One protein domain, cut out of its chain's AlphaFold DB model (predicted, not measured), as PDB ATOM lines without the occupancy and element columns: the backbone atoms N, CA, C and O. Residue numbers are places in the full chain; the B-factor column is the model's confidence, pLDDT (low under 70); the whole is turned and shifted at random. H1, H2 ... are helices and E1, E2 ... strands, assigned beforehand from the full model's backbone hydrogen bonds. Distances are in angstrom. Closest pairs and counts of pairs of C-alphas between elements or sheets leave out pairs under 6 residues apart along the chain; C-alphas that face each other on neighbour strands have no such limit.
ATOM      1  N   ASP A   2     206.039 211.297 204.636       94.69
ATOM      2  CA  ASP A   2     205.019 210.683 205.502       94.69
ATOM      3  C   ASP A   2     203.597 211.104 205.060       94.69
ATOM      4  O   ASP A   2     203.276 212.293 205.126       94.69
ATOM      5  N   PRO A   3     202.731 210.170 204.613       95.62
ATOM      6  CA  PRO A   3     201.386 210.472 204.118       95.62
ATOM      7  C   PRO A   3     200.325 210.585 205.227       95.62
ATOM      8  O   PRO A   3     199.143 210.762 204.933       95.62
ATOM      9  N   THR A   4     200.693 210.434 206.502       95.56
ATOM     10  CA  THR A   4     199.737 210.495 207.614       95.56
ATOM     11  C   THR A   4     199.226 211.917 207.847       95.56
ATOM     12  O   THR A   4     199.854 212.905 207.460       95.56
ATOM     13  N   ALA A   5     198.085 212.035 208.535       94.50
ATOM     14  CA  ALA A   5     197.382 213.302 208.769       94.50
ATOM     15  C   ALA A   5     198.263 214.424 209.359       94.50
ATOM     16  O   ALA A   5     197.995 215.596 209.123       94.50
ATOM     17  N   ASN A   6     199.330 214.080 210.086       92.69
ATOM     18  CA  ASN A   6     200.221 215.047 210.730       92.69
ATOM     19  C   ASN A   6     201.345 215.575 209.816       92.69
ATOM     20  O   ASN A   6     202.041 216.516 210.204       92.69
ATOM     21  N   TRP A   7     201.563 214.959 208.648       95.56
ATOM     22  CA  TRP A   7     202.708 215.249 207.773       95.56
ATOM     23  C   TRP A   7     202.359 215.425 206.295       95.56
ATOM     24  O   TRP A   7     203.118 216.095 205.603       95.56
ATOM     25  N   TYR A   8     201.216 214.919 205.818       95.19
ATOM     26  CA  TYR A   8     200.877 214.932 204.386       95.19
ATOM     27  C   TYR A   8     200.867 216.329 203.739       95.19
ATOM     28  O   TYR A   8     201.047 216.443 202.530       95.19
ATOM     29  N   PHE A   9     200.631 217.382 204.525       94.88
ATOM     30  CA  PHE A   9     200.552 218.772 204.065       94.88
ATOM     31  C   PHE A   9     201.887 219.529 204.162       94.88
ATOM     32  O   PHE A   9     201.955 220.693 203.777       94.88
ATOM     33  N   LYS A  10     202.937 218.919 204.728       94.69
ATOM     34  CA  LYS A  10     204.221 219.589 204.961       94.69
ATOM     35  C   LYS A  10     205.074 219.564 203.697       94.69
ATOM     36  O   LYS A  10     205.907 218.681 203.511       94.69
ATOM     37  N   THR A  11     204.858 220.558 202.847       95.44
ATOM     38  CA  THR A  11     205.603 220.782 201.603       95.44
ATOM     39  C   THR A  11     205.899 222.273 201.463       95.44
ATOM     40  O   THR A  11     205.262 222.954 200.662       95.44
ATOM     41  N   PHE A  12     206.793 222.786 202.313       94.31
ATOM     42  CA  PHE A  12     207.051 224.223 202.416       94.31
ATOM     43  C   PHE A  12     207.526 224.828 201.096       94.31
ATOM     44  O   PHE A  12     208.305 224.227 200.353       94.31
ATOM     45  N   LEU A  13     207.053 226.045 200.836       95.88
ATOM     46  CA  LEU A  13     207.590 226.927 199.808       95.88
ATOM     47  C   LEU A  13     208.250 228.120 200.494       95.88
ATOM     48  O   LEU A  13     207.720 229.225 200.472       95.88
ATOM     49  N   ASP A  14     209.418 227.894 201.094       92.94
ATOM     50  CA  ASP A  14     210.119 228.803 202.010       92.94
ATOM     51  C   ASP A  14     210.105 230.268 201.544       92.94
ATOM     52  O   ASP A  14     209.594 231.153 202.230       92.94
ATOM     53  N   SER A  15     210.586 230.532 200.326       91.44
ATOM     54  CA  SER A  15     210.638 231.889 199.771       91.44
ATOM     55  C   SER A  15     209.263 232.521 199.546       91.44
ATOM     56  O   SER A  15     209.136 233.734 199.686       91.44
ATOM     57  N   GLY A  16     208.261 231.730 199.158       93.62
ATOM     58  CA  GLY A  16     206.925 232.217 198.807       93.62
ATOM     59  C   GLY A  16     205.970 232.331 199.996       93.62
ATOM     60  O   GLY A  16     205.096 233.190 199.981       93.62
ATOM     61  N   GLU A  17     206.140 231.487 201.014       95.38
ATOM     62  CA  GLU A  17     205.276 231.419 202.200       95.38
ATOM     63  C   GLU A  17     205.848 232.193 203.394       95.38
ATOM     64  O   GLU A  17     205.083 232.795 204.141       95.38
ATOM     65  N   PHE A  18     207.176 232.207 203.562       92.62
ATOM     66  CA  PHE A  18     207.843 232.797 204.734       92.62
ATOM     67  C   PHE A  18     208.791 233.947 204.380       92.62
ATOM     68  O   PHE A  18     209.182 234.721 205.250       92.62
ATOM     69  N   GLY A  19     209.154 234.085 203.103       91.62
ATOM     70  CA  GLY A  19     210.042 235.139 202.631       91.62
ATOM     71  C   GLY A  19     211.493 234.900 203.041       91.62
ATOM     72  O   GLY A  19     211.910 235.201 204.158       91.62
ATOM     73  N   PHE A  20     212.312 234.456 202.089       90.38
ATOM     74  CA  PHE A  20     213.722 234.138 202.342       90.38
ATOM     75  C   PHE A  20     214.514 235.347 202.871       90.38
ATOM     76  O   PHE A  20     215.350 235.203 203.754       90.38
ATOM     77  N   GLY A  21     214.190 236.553 202.387       89.88
ATOM     78  CA  GLY A  21     214.797 237.798 202.863       89.88
ATOM     79  C   GLY A  21     214.368 238.209 204.278       89.88
ATOM     80  O   GLY A  21     215.175 238.750 205.026       89.88
ATOM     81  N   GLN A  22     213.117 237.938 204.661       91.25
ATOM     82  CA  GLN A  22     212.603 238.242 206.006       91.25
ATOM     83  C   GLN A  22     213.121 237.239 207.042       91.25
ATOM     84  O   GLN A  22     213.311 237.580 208.203       91.25
ATOM     85  N   SER A  23     213.391 236.012 206.594       91.94
ATOM     86  CA  SER A  23     213.957 234.933 207.404       91.94
ATOM     87  C   SER A  23     215.488 234.992 207.519       91.94
ATOM     88  O   SER A  23     216.086 234.089 208.102       91.94
ATOM     89  N   MET A  24     216.144 236.022 206.965       92.06
ATOM     90  CA  MET A  24     217.592 236.200 207.108       92.06
ATOM     91  C   MET A  24     217.967 236.474 208.569       92.06
ATOM     92  O   MET A  24     217.304 237.238 209.269       92.06
ATOM     93  N   VAL A  25     219.079 235.889 209.008       93.75
ATOM     94  CA  VAL A  25     219.666 236.118 210.332       93.75
ATOM     95  C   VAL A  25     220.926 236.972 210.218       93.75
ATOM     96  O   VAL A  25     221.584 236.992 209.178       93.75
ATOM     97  N   SER A  26     221.268 237.682 211.291       97.38
ATOM     98  CA  SER A  26     222.549 238.383 211.379       97.38
ATOM     99  C   SER A  26     223.694 237.380 211.460       97.38
ATOM    100  O   SER A  26     223.711 236.550 212.365       97.38
ATOM    101  N   LEU A  27     224.647 237.486 210.534       97.25
ATOM    102  CA  LEU A  27     225.831 236.632 210.498       97.25
ATOM    103  C   LEU A  27     226.784 236.986 211.648       97.25
ATOM    104  O   LEU A  27     227.101 238.165 211.860       97.25
ATOM    105  N   GLU A  28     227.272 235.965 212.353       96.50
ATOM    106  CA  GLU A  28     228.224 236.101 213.454       96.50
ATOM    107  C   GLU A  28     229.669 236.169 212.912       96.50
ATOM    108  O   GLU A  28     230.160 235.209 212.296       96.50
ATOM    109  N   PRO A  29     230.394 237.286 213.120       95.19
ATOM    110  CA  PRO A  29     231.755 237.435 212.619       95.19
ATOM    111  C   PRO A  29     232.704 236.358 213.152       95.19
ATOM    112  O   PRO A  29     232.738 236.065 214.341       95.19
ATOM    113  N   SER A  30     233.557 235.819 212.280       92.69
ATOM    114  CA  SER A  30     234.511 234.733 212.577       92.69
ATOM    115  C   SER A  30     233.896 233.357 212.868       92.69
ATOM    116  O   SER A  30     234.659 232.396 212.971       92.69
ATOM    117  N   ALA A  31     232.569 233.239 212.974       94.06
ATOM    118  CA  ALA A  31     231.867 231.961 213.081       94.06
ATOM    119  C   ALA A  31     231.203 231.586 211.748       94.06
ATOM    120  O   ALA A  31     231.539 230.550 211.177       94.06
ATOM    121  N   ASP A  32     230.342 232.462 211.223       94.62
ATOM    122  CA  ASP A  32     229.642 232.238 209.951       94.62
ATOM    123  C   ASP A  32     230.473 232.698 208.743       94.62
ATOM    124  O   ASP A  32     230.383 232.134 207.654       94.62
ATOM    125  N   CYS A  33     231.313 233.720 208.937       95.44
ATOM    126  CA  CYS A  33     232.171 234.298 207.902       95.44
ATOM    127  C   CYS A  33     233.605 234.481 208.412       95.44
ATOM    128  O   CYS A  33     233.800 234.739 209.603       95.44
ATOM    129  N   PRO A  34     234.632 234.393 207.546       94.44
ATOM    130  CA  PRO A  34     236.021 234.512 207.970       94.44
ATOM    131  C   PRO A  34     236.368 235.930 208.464       94.44
ATOM    132  O   PRO A  34     235.691 236.897 208.109       94.44
ATOM    133  N   PRO A  35     237.459 236.097 209.239       94.69
ATOM    134  CA  PRO A  35     237.806 237.379 209.863       94.69
ATOM    135  C   PRO A  35     238.067 238.542 208.893       94.69
ATOM    136  O   PRO A  35     238.020 239.698 209.299       94.69
ATOM    137  N   ASN A  36     238.374 238.256 207.626       95.00
ATOM    138  CA  ASN A  36     238.616 239.258 206.585       95.00
ATOM    139  C   ASN A  36     237.349 239.650 205.803       95.00
ATOM    140  O   ASN A  36     237.458 240.328 204.782       95.00
ATOM    141  N   ALA A  37     236.168 239.206 206.240       97.50
ATOM    142  CA  ALA A  37     234.912 239.521 205.579       97.50
ATOM    143  C   ALA A  37     234.469 240.972 205.805       97.50
ATOM    144  O   ALA A  37     234.559 241.518 206.904       97.50
ATOM    145  N   ALA A  38     233.930 241.575 204.749       97.62
ATOM    146  CA  ALA A  38     233.128 242.784 204.815       97.62
ATOM    147  C   ALA A  38     231.651 242.404 204.967       97.62
ATOM    148  O   ALA A  38     231.190 241.459 204.331       97.62
ATOM    149  N   PHE A  39     230.905 243.155 205.776       98.00
ATOM    150  CA  PHE A  39     229.489 242.899 206.038       98.00
ATOM    151  C   PHE A  39     228.607 243.999 205.452       98.00
ATOM    152  O   PHE A  39     228.973 245.175 205.458       98.00
ATOM    153  N   LEU A  40     227.438 243.602 204.955       98.00
ATOM    154  CA  LEU A  40     226.400 244.484 204.442       98.00
ATOM    155  C   LEU A  40     225.116 244.275 205.243       98.00
ATOM    156  O   LEU A  40     224.694 243.144 205.489       98.00
ATOM    157  N   ASP A  41     224.485 245.383 205.615       98.12
ATOM    158  CA  ASP A  41     223.172 245.382 206.248       98.12
ATOM    159  C   ASP A  41     222.069 245.265 205.188       98.12
ATOM    160  O   ASP A  41     222.193 245.802 204.085       98.12
ATOM    161  N   ALA A  42     220.959 244.627 205.550       97.00
ATOM    162  CA  ALA A  42     219.745 244.588 204.743       97.00
ATOM    163  C   ALA A  42     218.568 245.208 205.502       97.00
ATOM    164  O   ALA A  42     218.590 245.340 206.727       97.00
ATOM    165  N   TYR A  43     217.531 245.588 204.760       96.75
ATOM    166  CA  TYR A  43     216.272 246.063 205.322       96.75
ATOM    167  C   TYR A  43     215.102 245.391 204.612       96.75
ATOM    168  O   TYR A  43     215.152 245.174 203.401       96.75
ATOM    169  N   PHE A  44     214.037 245.111 205.354       95.19
ATOM    170  CA  PHE A  44     212.744 244.700 204.810       95.19
ATOM    171  C   PHE A  44     211.627 245.493 205.495       95.19
ATOM    172  O   PHE A  44     211.870 246.145 206.505       95.19
ATOM    173  N   ALA A  45     210.425 245.496 204.926       96.38
ATOM    174  CA  ALA A  45     209.265 246.136 205.541       96.38
ATOM    175  C   ALA A  45     208.497 245.117 206.392       96.38
ATOM    176  O   ALA A  45     208.255 244.006 205.917       96.38
ATOM    177  N   ASP A  46     208.126 245.487 207.616       94.19
ATOM    178  CA  ASP A  46     207.231 244.679 208.449       94.19
ATOM    179  C   ASP A  46     205.757 244.794 208.015       94.19
ATOM    180  O   ASP A  46     205.429 245.398 206.989       94.19
ATOM    181  N   GLU A  47     204.860 244.188 208.796       95.12
ATOM    182  CA  GLU A  47     203.413 244.168 208.539       95.12
ATOM    183  C   GLU A  47     202.783 245.572 208.506       95.12
ATOM    184  O   GLU A  47     201.812 245.788 207.778       95.12
ATOM    185  N   ASP A  48     203.364 246.535 209.228       97.06
ATOM    186  CA  ASP A  48     202.933 247.936 209.259       97.06
ATOM    187  C   ASP A  48     203.661 248.797 208.203       97.06
ATOM    188  O   ASP A  48     203.407 250.000 208.072       97.06
ATOM    189  N   GLY A  49     204.561 248.195 207.416       96.25
ATOM    190  CA  GLY A  49     205.374 248.868 206.404       96.25
ATOM    191  C   GLY A  49     206.590 249.606 206.970       96.25
ATOM    192  O   GLY A  49     207.218 250.395 206.259       96.25
ATOM    193  N   VAL A  50     206.933 249.381 208.239       97.50
ATOM    194  CA  VAL A  50     208.083 249.996 208.899       97.50
ATOM    195  C   VAL A  50     209.355 249.245 208.486       97.50
ATOM    196  O   VAL A  50     209.380 248.013 208.479       97.50
ATOM    197  N   PRO A  51     210.441 249.952 208.115       97.12
ATOM    198  CA  PRO A  51     211.688 249.300 207.741       97.12
ATOM    199  C   PRO A  51     212.357 248.650 208.959       97.12
ATOM    200  O   PRO A  51     212.782 249.330 209.894       97.12
ATOM    201  N   VAL A  52     212.525 247.334 208.904       96.94
ATOM    202  CA  VAL A  52     213.274 246.525 209.866       96.94
ATOM    203  C   VAL A  52     214.683 246.299 209.338       96.94
ATOM    204  O   VAL A  52     214.872 245.856 208.206       96.94
ATOM    205  N   LYS A  53     215.685 246.605 210.167       97.25
ATOM    206  CA  LYS A  53     217.101 246.381 209.860       97.25
ATOM    207  C   LYS A  53     217.519 244.957 210.224       97.25
ATOM    208  O   LYS A  53     217.328 244.540 211.362       97.25
ATOM    209  N   ILE A  54     218.221 244.294 209.312       97.25
ATOM    210  CA  ILE A  54     218.997 243.080 209.570       97.25
ATOM    211  C   ILE A  54     220.474 243.460 209.457       97.25
ATOM    212  O   ILE A  54     220.979 243.731 208.365       97.25
ATOM    213  N   ALA A  55     221.157 243.558 210.599       97.56
ATOM    214  CA  ALA A  55     222.588 243.850 210.618       97.56
ATOM    215  C   ALA A  55     223.384 242.638 210.118       97.56
ATOM    216  O   ALA A  55     222.974 241.510 210.385       97.56
ATOM    217  N   ASN A  56     224.511 242.851 209.434       97.50
ATOM    218  CA  ASN A  56     225.368 241.763 208.937       97.50
ATOM    219  C   ASN A  56     224.593 240.699 208.132       97.50
ATOM    220  O   ASN A  56     224.814 239.504 208.306       97.50
ATOM    221  N   ALA A  57     223.654 241.123 207.285       96.75
ATOM    222  CA  ALA A  57     222.795 240.217 206.523       96.75
ATOM    223  C   ALA A  57     223.557 239.459 205.424       96.75
ATOM    224  O   ALA A  57     223.200 238.344 205.064       96.75
ATOM    225  N   ILE A  58     224.601 240.077 204.869       97.12
ATOM    226  CA  ILE A  58     225.436 239.496 203.813       97.12
ATOM    227  C   ILE A  58     226.897 239.716 204.194       97.12
ATOM    228  O   ILE A  58     227.257 240.809 204.633       97.12
ATOM    229  N   CYS A  59     227.747 238.711 203.986       97.19
ATOM    230  CA  CYS A  59     229.194 238.865 204.085       97.19
ATOM    231  C   CYS A  59     229.871 238.616 202.732       97.19
ATOM    232  O   CYS A  59     229.472 237.741 201.966       97.19
ATOM    233  N   ILE A  60     230.893 239.411 202.429       97.25
ATOM    234  CA  ILE A  60     231.703 239.324 201.215       97.25
ATOM    235  C   ILE A  60     233.155 239.197 201.655       97.25
ATOM    236  O   ILE A  60     233.655 240.036 202.402       97.25
ATOM    237  N   PHE A  61     233.841 238.157 201.198       95.06
ATOM    238  CA  PHE A  61     235.235 237.921 201.544       95.06
ATOM    239  C   PHE A  61     235.994 237.290 200.389       95.06
ATOM    240  O   PHE A  61     235.444 236.548 199.577       95.06
ATOM    241  N   GLU A  62     237.295 237.549 200.362       90.94
ATOM    242  CA  GLU A  62     238.227 236.762 199.570       90.94
ATOM    243  C   GLU A  62     238.674 235.555 200.396       90.94
ATOM    244  O   GLU A  62     239.020 235.678 201.574       90.94
ATOM    245  N   LYS A  63     238.677 234.374 199.782       84.81
ATOM    246  CA  LYS A  63     239.198 233.146 200.384       84.81
ATOM    247  C   LYS A  63     240.439 232.725 199.609       84.81
ATOM    248  O   LYS A  63     240.402 232.640 198.384       84.81
ATOM    249  N   TYR A  64     241.516 232.381 200.312       81.94
ATOM    250  CA  TYR A  64     242.543 231.533 199.713       81.94
ATOM    251  C   TYR A  64     241.900 230.176 199.449       81.94
ATOM    252  O   TYR A  64     241.678 229.418 200.392       81.94
ATOM    253  N   ALA A  65     241.556 229.898 198.190       73.31
ATOM    254  CA  ALA A  65     240.850 228.673 197.829       73.31
ATOM    255  C   ALA A  65     241.599 227.426 198.326       73.31
ATOM    256  O   ALA A  65     240.972 226.429 198.652       73.31
ATOM    257  N   GLY A  66     242.938 227.480 198.419       69.31
ATOM    258  CA  GLY A  66     243.778 226.304 198.685       69.31
ATOM    259  C   GLY A  66     243.831 225.357 197.482       69.31
ATOM    260  O   GLY A  66     244.821 224.655 197.287       69.31
ATOM    261  N   ASP A  67     242.809 225.438 196.636       67.94
ATOM    262  CA  ASP A  67     242.695 224.822 195.335       67.94
ATOM    263  C   ASP A  67     243.669 225.437 194.346       67.94
ATOM    264  O   ASP A  67     243.964 226.639 194.314       67.94
ATOM    265  N   ILE A  68     244.199 224.561 193.514       69.94
ATOM    266  CA  ILE A  68     245.221 224.918 192.560       69.94
ATOM    267  C   ILE A  68     244.504 225.330 191.284       69.94
ATOM    268  O   ILE A  68     243.935 224.484 190.606       69.94
ATOM    269  N   MET A  69     244.575 226.621 190.949       72.31
ATOM    270  CA  MET A  69     243.921 227.199 189.764       72.31
ATOM    271  C   MET A  69     244.188 226.397 188.480       72.31
ATOM    272  O   MET A  69     243.329 226.308 187.611       72.31
ATOM    273  N   TRP A  70     245.376 225.802 188.365       71.31
ATOM    274  CA  TRP A  70     245.674 224.737 187.413       71.31
ATOM    275  C   TRP A  70     246.912 223.956 187.876       71.31
ATOM    276  O   TRP A  70     247.901 224.532 188.332       71.31
ATOM    277  N   ARG A  71     246.887 222.630 187.743       67.19
ATOM    278  CA  ARG A  71     248.045 221.742 187.933       67.19
ATOM    279  C   ARG A  71     248.040 220.705 186.821       67.19
ATOM    280  O   ARG A  71     246.983 220.253 186.403       67.19
ATOM    281  N   HIS A  72     249.220 220.285 186.389       70.38
ATOM    282  CA  HIS A  72     249.380 219.095 185.561       70.38
ATOM    283  C   HIS A  72     250.137 218.026 186.363       70.38
ATOM    284  O   HIS A  72     251.215 218.294 186.896       70.38
ATOM    285  N   THR A  73     249.547 216.843 186.536       52.59
ATOM    286  CA  THR A  73     250.112 215.663 187.222       52.59
ATOM    287  C   THR A  73     249.422 214.420 186.640       52.59
ATOM    288  O   THR A  73     248.258 214.506 186.273       52.59
ATOM    289  N   GLU A  74     250.121 213.285 186.514       57.19
ATOM    290  CA  GLU A  74     249.641 212.062 185.826       57.19
ATOM    291  C   GLU A  74     248.455 211.315 186.494       57.19
ATOM    292  O   GLU A  74     248.093 210.230 186.045       57.19
ATOM    293  N   SER A  75     247.806 211.860 187.531       56.91
ATOM    294  CA  SER A  75     246.572 211.293 188.104       56.91
ATOM    295  C   SER A  75     245.724 212.328 188.862       56.91
ATOM    296  O   SER A  75     246.240 213.327 189.367       56.91
ATOM    297  N   GLU A  76     244.406 212.089 188.882       52.28
ATOM    298  CA  GLU A  76     243.326 213.060 189.143       52.28
ATOM    299  C   GLU A  76     242.806 213.093 190.588       52.28
ATOM    300  O   GLU A  76     242.816 212.070 191.269       52.28
ATOM    301  N   LEU A  77     242.225 214.240 190.982       54.84
ATOM    302  CA  LEU A  77     241.196 214.384 192.028       54.84
ATOM    303  C   LEU A  77     240.250 215.565 191.701       54.84
ATOM    304  O   LEU A  77     240.645 216.486 190.990       54.84
ATOM    305  N   HIS A  78     239.026 215.515 192.240       57.47
ATOM    306  CA  HIS A  78     237.929 216.491 192.103       57.47
ATOM    307  C   HIS A  78     237.330 216.817 193.485       57.47
ATOM    308  O   HIS A  78     237.422 215.956 194.358       57.47
ATOM    309  N   ASP A  79     236.686 217.986 193.647       55.00
ATOM    310  CA  ASP A  79     235.379 218.124 194.334       55.00
ATOM    311  C   ASP A  79     234.798 219.557 194.291       55.00
ATOM    312  O   ASP A  79     235.533 220.536 194.181       55.00
ATOM    313  N   GLU A  80     233.466 219.651 194.423       53.22
ATOM    314  CA  GLU A  80     232.677 220.855 194.750       53.22
ATOM    315  C   GLU A  80     231.584 220.480 195.778       53.22
ATOM    316  O   GLU A  80     231.048 219.371 195.735       53.22
ATOM    317  N   GLU A  81     231.242 221.394 196.700       54.91
ATOM    318  CA  GLU A  81     230.391 221.127 197.875       54.91
ATOM    319  C   GLU A  81     229.136 222.019 197.929       54.91
ATOM    320  O   GLU A  81     229.172 223.211 197.620       54.91
TER     321      GLU A  81
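Overview. This is residues 2 to 81 of the 170 residues of the protein "Amine oxidase" of Vigna unguiculata (UniProt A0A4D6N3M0). The model has little regular structure: one two-stranded hairpin, E1 and E2, makes a ribbon at one side of a flat outline, and long loops lead away from it, with residues 3 to 9 and 68 to 78 sticking out. The printed part has 80 residues, with one short helix and two antiparallel strands in the order H1, E1, E2; these hold only 22 residues, mostly strand. It is extended, with a radius of gyration of the C-alphas of 20.3 A and spans of 59 by 40 by 19 A.

Arrangement. E1, residues 38 to 45, and E2, residues 51 to 60, form a hairpin with a tight link, antiparallel at 153 degrees. N 38 and O 60 are 2.8 A apart and N 44 and O 52 3.1 A, within hydrogen-bond range. E2 bends by 52 degrees at residue 55. H1, residues 14 to 17, is apart from E2; it is too short for an O i to N i+4 pair, and its one O i to N i+3 pair is not within range.

Along the chain. E1 is 24.1 A long from C-alpha 38 at (233.128, 242.784, 204.815), and E2 23.3 A to C-alpha 60 at (231.703, 239.324, 201.215).

Size, cuts and confidence. The C-alphas farthest apart, of Asp 48 and Glu 74, are 63.4 A apart. The printed part has no cut; H1 to E1 is a long link. Residues 66 to 68, 71 and 73 to 81 have pLDDT under 70.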